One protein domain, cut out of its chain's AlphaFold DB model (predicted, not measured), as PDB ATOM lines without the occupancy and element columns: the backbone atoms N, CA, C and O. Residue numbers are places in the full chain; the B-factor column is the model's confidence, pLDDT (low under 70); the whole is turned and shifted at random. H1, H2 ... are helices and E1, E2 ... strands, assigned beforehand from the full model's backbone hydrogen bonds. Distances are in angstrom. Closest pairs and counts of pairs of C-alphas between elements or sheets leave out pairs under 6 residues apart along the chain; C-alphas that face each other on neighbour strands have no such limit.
ATOM      1  N   LYS A   2     212.917 168.920 188.327       41.62
ATOM      2  CA  LYS A   2     212.976 168.377 189.699       41.62
ATOM      3  C   LYS A   2     212.241 169.343 190.633       41.62
ATOM      4  O   LYS A   2     212.673 170.483 190.781       41.62
ATOM      5  N   LEU A   3     211.122 168.904 191.206       45.09
ATOM      6  CA  LEU A   3     210.401 169.658 192.229       45.09
ATOM      7  C   LEU A   3     211.293 169.769 193.462       45.09
ATOM      8  O   LEU A   3     211.719 168.760 194.024       45.09
ATOM      9  N   ASN A   4     211.620 170.995 193.853       55.47
ATOM     10  CA  ASN A   4     212.403 171.226 195.054       55.47
ATOM     11  C   ASN A   4     211.454 171.121 196.254       55.47
ATOM     12  O   ASN A   4     210.446 171.824 196.297       55.47
ATOM     13  N   LYS A   5     211.755 170.255 197.232       55.88
ATOM     14  CA  LYS A   5     210.873 169.978 198.390       55.88
ATOM     15  C   LYS A   5     210.499 171.248 199.178       55.88
ATOM     16  O   LYS A   5     209.459 171.290 199.819       55.88
ATOM     17  N   ALA A   6     211.320 172.298 199.077       60.44
ATOM     18  CA  ALA A   6     211.096 173.616 199.673       60.44
ATOM     19  C   ALA A   6     209.934 174.427 199.053       60.44
ATOM     20  O   ALA A   6     209.528 175.433 199.629       60.44
ATOM     21  N   GLU A   7     209.419 174.025 197.888       65.94
ATOM     22  CA  GLU A   7     208.336 174.720 197.169       65.94
ATOM     23  C   GLU A   7     206.967 174.049 197.350       65.94
ATOM     24  O   GLU A   7     205.967 174.542 196.830       65.94
ATOM     25  N   ILE A   8     206.913 172.943 198.093       74.25
ATOM     26  CA  ILE A   8     205.674 172.257 198.450       74.25
ATOM     27  C   ILE A   8     205.237 172.764 199.823       74.25
ATOM     28  O   ILE A   8     206.003 172.706 200.787       74.25
ATOM     29  N   ARG A   9     204.011 173.286 199.917       75.19
ATOM     30  CA  ARG A   9     203.399 173.677 201.189       75.19
ATOM     31  C   ARG A   9     202.152 172.849 201.433       75.19
ATOM     32  O   ARG A   9     201.233 172.883 200.621       75.19
ATOM     33  N   SER A  10     202.093 172.180 202.577       77.62
ATOM     34  CA  SER A  10     200.876 171.505 203.009       77.62
ATOM     35  C   SER A  10     199.857 172.551 203.469       77.62
ATOM     36  O   SER A  10     200.116 173.332 204.388       77.62
ATOM     37  N   ALA A  11     198.704 172.592 202.809       74.81
ATOM     38  CA  ALA A  11     197.599 173.486 203.124       74.81
ATOM     39  C   ALA A  11     196.304 172.684 203.259       74.81
ATOM     40  O   ALA A  11     196.137 171.641 202.634       74.81
ATOM     41  N   ARG A  12     195.374 173.177 204.083       79.94
ATOM     42  CA  ARG A  12     194.027 172.606 204.161       79.94
ATOM     43  C   ARG A  12     193.183 173.164 203.022       79.94
ATOM     44  O   ARG A  12     192.885 174.359 203.026       79.94
ATOM     45  N   VAL A  13     192.816 172.305 202.083       78.38
ATOM     46  CA  VAL A  13     191.944 172.610 200.941       78.38
ATOM     47  C   VAL A  13     190.618 171.887 201.112       78.38
ATOM     48  O   VAL A  13     190.534 170.959 201.915       78.38
ATOM     49  N   ASP A  14     189.589 172.324 200.394       78.50
ATOM     50  CA  ASP A  14     188.315 171.610 200.387       78.50
ATOM     51  C   ASP A  14     188.531 170.201 199.823       78.50
ATOM     52  O   ASP A  14     189.266 170.014 198.852       78.50
ATOM     53  N   ASP A  15     187.969 169.209 200.506       78.94
ATOM     54  CA  ASP A  15     188.151 167.806 200.166       78.94
ATOM     55  C   ASP A  15     187.342 167.472 198.903       78.94
ATOM     56  O   ASP A  15     186.112 167.523 198.949       78.94
ATOM     57  N   PRO A  16     187.996 167.125 197.778       74.12
ATOM     58  CA  PRO A  16     187.296 166.823 196.534       74.12
ATOM     59  C   PRO A  16     186.520 165.501 196.591       74.12
ATOM     60  O   PRO A  16     185.735 165.231 195.688       74.12
ATOM     61  N   SER A  17     186.746 164.663 197.610       80.62
ATOM     62  CA  SER A  17     186.019 163.404 197.792       80.62
ATOM     63  C   SER A  17     184.667 163.575 198.484       80.62
ATOM     64  O   SER A  17     183.862 162.646 198.466       80.62
ATOM     65  N   LEU A  18     184.407 164.741 199.086       81.88
ATOM     66  CA  LEU A  18     183.168 165.019 199.801       81.88
ATOM     67  C   LEU A  18     182.222 165.856 198.948       81.88
ATOM     68  O   LEU A  18     182.583 166.915 198.429       81.88
ATOM     69  N   SER A  19     180.971 165.416 198.870       81.06
ATOM     70  CA  SER A  19     179.910 166.203 198.249       81.06
ATOM     71  C   SER A  19     179.544 167.425 199.104       81.06
ATOM     72  O   SER A  19     179.731 167.455 200.325       81.06
ATOM     73  N   HIS A  20     178.970 168.459 198.482       77.50
ATOM     74  CA  HIS A  20     178.560 169.668 199.204       77.50
ATOM     75  C   HIS A  20     177.549 169.372 200.327       77.50
ATOM     76  O   HIS A  20     177.637 169.939 201.418       77.50
ATOM     77  N   SER A  21     176.618 168.446 200.081       78.88
ATOM     78  CA  SER A  21     175.638 167.974 201.063       78.88
ATOM     79  C   SER A  21     176.307 167.293 202.259       78.88
ATOM     80  O   SER A  21     175.945 167.580 203.400       78.88
ATOM     81  N   GLU A  22     177.327 166.462 202.035       82.31
ATOM     82  CA  GLU A  22     178.104 165.851 203.120       82.31
ATOM     83  C   GLU A  22     178.887 166.882 203.927       82.31
ATOM     84  O   GLU A  22     178.944 166.777 205.152       82.31
ATOM     85  N   ILE A  23     179.442 167.915 203.287       82.50
ATOM     86  CA  ILE A  23     180.119 169.008 203.999       82.50
ATOM     87  C   ILE A  23     179.130 169.738 204.917       82.50
ATOM     88  O   ILE A  23     179.454 170.015 206.075       82.50
ATOM     89  N   ILE A  24     177.918 170.035 204.435       83.19
ATOM     90  CA  ILE A  24     176.867 170.666 205.248       83.19
ATOM     91  C   ILE A  24     176.472 169.757 206.416       83.19
ATOM     92  O   ILE A  24     176.428 170.218 207.558       83.19
ATOM     93  N   TYR A  25     176.246 168.468 206.160       85.44
ATOM     94  CA  TYR A  25     175.890 167.495 207.193       85.44
ATOM     95  C   TYR A  25     176.981 167.375 208.268       85.44
ATOM     96  O   TYR A  25     176.712 167.455 209.468       85.44
ATOM     97  N   GLN A  26     178.248 167.288 207.862       84.12
ATOM     98  CA  GLN A  26     179.366 167.263 208.801       84.12
ATOM     99  C   GLN A  26     179.488 168.571 209.597       84.12
ATOM    100  O   GLN A  26     179.900 168.530 210.758       84.12
ATOM    101  N   ARG A  27     179.133 169.726 209.015       84.44
ATOM    102  CA  ARG A  27     179.127 171.014 209.731       84.44
ATOM    103  C   ARG A  27     178.038 171.051 210.794       84.44
ATOM    104  O   ARG A  27     178.280 171.596 211.863       84.44
ATOM    105  N   GLN A  28     176.884 170.440 210.534       84.56
ATOM    106  CA  GLN A  28     175.825 170.295 211.535       84.56
ATOM    107  C   GLN A  28     176.257 169.379 212.690       84.56
ATOM    108  O   GLN A  28     175.993 169.696 213.846       84.56
ATOM    109  N   LEU A  29     176.976 168.288 212.398       84.88
ATOM    110  CA  LEU A  29     177.498 167.369 213.420       84.88
ATOM    111  C   LEU A  29     178.682 167.941 214.217       84.88
ATOM    112  O   LEU A  29     178.876 167.597 215.381       84.88
ATOM    113  N   LYS A  30     179.511 168.777 213.585       84.44
ATOM    114  CA  LYS A  30     180.734 169.348 214.171       84.44
ATOM    115  C   LYS A  30     180.770 170.872 213.978       84.44
ATOM    116  O   LYS A  30     181.694 171.373 213.332       84.44
ATOM    117  N   PRO A  31     179.823 171.624 214.569       79.50
ATOM    118  CA  PRO A  31     179.668 173.061 214.318       79.50
ATOM    119  C   PRO A  31     180.881 173.883 214.769       79.50
ATOM    120  O   PRO A  31     181.192 174.914 214.180       79.50
ATOM    121  N   ASN A  32     181.619 173.391 215.766       82.81
ATOM    122  CA  ASN A  32     182.785 174.078 216.323       82.81
ATOM    123  C   ASN A  32     184.096 173.782 215.576       82.81
ATOM    124  O   ASN A  32     185.140 174.303 215.959       82.81
ATOM    125  N   ASN A  33     184.084 172.932 214.542       81.75
ATOM    126  CA  ASN A  33     185.293 172.601 213.796       81.75
ATOM    127  C   ASN A  33     185.384 173.440 212.500       81.75
ATOM    128  O   ASN A  33     184.667 173.166 211.537       81.75
ATOM    129  N   PRO A  34     186.312 174.413 212.408       79.25
ATOM    130  CA  PRO A  34     186.469 175.266 211.225       79.25
ATOM    131  C   PRO A  34     187.094 174.542 210.018       79.25
ATOM    132  O   PRO A  34     187.279 175.138 208.954       79.25
ATOM    133  N   HIS A  35     187.465 173.270 210.171       81.12
ATOM    134  CA  HIS A  35     188.122 172.454 209.148       81.12
ATOM    135  C   HIS A  35     187.239 171.323 208.618       81.12
ATOM    136  O   HIS A  35     187.741 170.425 207.949       81.12
ATOM    137  N   VAL A  36     185.939 171.347 208.912       82.69
ATOM    138  CA  VAL A  36     184.997 170.386 208.337       82.69
ATOM    139  C   VAL A  36     185.007 170.477 206.813       82.69
ATOM    140  O   VAL A  36     184.938 171.576 206.257       82.69
ATOM    141  N   GLY A  37     185.083 169.317 206.158       76.75
ATOM    142  CA  GLY A  37     185.150 169.220 204.704       76.75
ATOM    143  C   GLY A  37     186.505 169.603 204.110       76.75
ATOM    144  O   GLY A  37     186.571 169.851 202.913       76.75
ATOM    145  N   LYS A  38     187.570 169.702 204.922       83.56
ATOM    146  CA  LYS A  38     188.915 170.043 204.446       83.56
ATOM    147  C   LYS A  38     189.899 168.901 204.633       83.56
ATOM    148  O   LYS A  38     189.977 168.316 205.711       83.56
ATOM    149  N   THR A  39     190.727 168.684 203.621       82.25
ATOM    150  CA  THR A  39     191.838 167.729 203.639       82.25
ATOM    151  C   THR A  39     193.178 168.444 203.498       82.25
ATOM    152  O   THR A  39     193.247 169.592 203.051       82.25
ATOM    153  N   PHE A  40     194.261 167.796 203.922       80.94
ATOM    154  CA  PHE A  40     195.604 168.312 203.679       80.94
ATOM    155  C   PHE A  40     196.015 167.990 202.246       80.94
ATOM    156  O   PHE A  40     196.046 166.829 201.852       80.94
ATOM    157  N   ALA A  41     196.372 169.022 201.492       75.25
ATOM    158  CA  ALA A  41     196.970 168.882 200.178       75.25
ATOM    159  C   ALA A  41     198.339 169.549 200.145       75.25
ATOM    160  O   ALA A  41     198.548 170.637 200.691       75.25
ATOM    161  N   ASP A  42     199.261 168.894 199.456       79.19
ATOM    162  CA  ASP A  42     200.567 169.436 199.138       79.19
ATOM    163  C   ASP A  42     200.445 170.357 197.923       79.19
ATOM    164  O   ASP A  42     200.288 169.926 196.781       79.19
ATOM    165  N   VAL A  43     200.499 171.663 198.177       78.31
ATOM    166  CA  VAL A  43     200.370 172.690 197.147       78.31
ATOM    167  C   VAL A  43     201.746 173.029 196.597       78.31
ATOM    168  O   VAL A  43     202.638 173.478 197.322       78.31
ATOM    169  N   ASN A  44     201.911 172.863 195.287       82.19
ATOM    170  CA  ASN A  44     203.093 173.329 194.577       82.19
ATOM    171  C   ASN A  44     203.036 174.854 194.403       82.19
ATOM    172  O   ASN A  44     202.307 175.383 193.559       82.19
ATOM    173  N   MET A  45     203.852 175.569 195.178       82.88
ATOM    174  CA  MET A  45     203.882 177.030 195.160       82.88
ATOM    175  C   MET A  45     204.389 177.590 193.831       82.88
ATOM    176  O   MET A  45     203.968 178.672 193.440       82.88
ATOM    177  N   ARG A  46     205.246 176.877 193.091       82.44
ATOM    178  CA  ARG A  46     205.696 177.333 191.766       82.44
ATOM    179  C   ARG A  46     204.552 177.315 190.754       82.44
ATOM    180  O   ARG A  46     204.443 178.216 189.922       82.44
ATOM    181  N   THR A  47     203.658 176.336 190.862       79.62
ATOM    182  CA  THR A  47     202.417 176.328 190.080       79.62
ATOM    183  C   THR A  47     201.508 177.475 190.507       79.62
ATOM    184  O   THR A  47     201.002 178.175 189.643       79.62
ATOM    185  N   LEU A  48     201.378 177.748 191.806       81.94
ATOM    186  CA  LEU A  48     200.456 178.774 192.300       81.94
ATOM    187  C   LEU A  48     200.925 180.223 192.060       81.94
ATOM    188  O   LEU A  48     200.139 181.054 191.625       81.94
ATOM    189  N   ILE A  49     202.185 180.544 192.365       86.69
ATOM    190  CA  ILE A  49     202.721 181.922 192.380       86.69
ATOM    191  C   ILE A  49     203.976 182.112 191.514       86.69
ATOM    192  O   ILE A  49     204.603 183.172 191.553       86.69
TER     193      ILE A  49
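What this domain is: This is residues 2 to 49 of the 179 residues of an uncharacterized protein of Maritalea myrionectae (UniProt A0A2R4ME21). A thin two-stranded ribbon, E1 beside E2, forms the middle stretch of a rod; helix H1 is set crosswise beyond one end of it, in the loop that joins the strands, and the short helix H2 turns off at the other end, near where residues 2 to 7 lead into E1. Residues 29 to 34, of which 29 belongs to H1, stand free. The printed part has 48 residues, 29 of them in named elements, with two named helices and two named strands in the order E1, H1, E2, H2 along the chain and an antiparallel sheet E1 - E2. The class is mixed; the whole is only just loose, close to extended, with a radius of gyration of the C-alphas of 13.9 A and spans of 42 by 19 by 15 A.

Where its parts are: E1, residues 8 to 14, starts at C-alpha 8 (205.674, 172.257, 198.450) and is 17.5 A long. H1, residues 20 to 29, measures 14.4 A. E2, residues 38 to 44, measures 17.6 A. H2, residues 45 to 49, measures 5.7 A and ends at C-alpha 49 (202.721, 181.922, 192.380).

How they stand to each other: E1 and E2 are antiparallel at 146 degrees; N 9 and O 43 are 2.9 A apart, within hydrogen-bond range. The closest C-alphas of E1 and H2, Ile 8 and Met 45, are 6.1 A apart. H1 and H2 are apart. In H1 and H2 every O i to N i+4 pair is within hydrogen-bond range.

The domain as a whole: The C-alphas farthest apart, Lys 2 and Gln 28, are 43.1 A apart. The printed part has no cut and no long link. Residues 2 to 7 have pLDDT under 70.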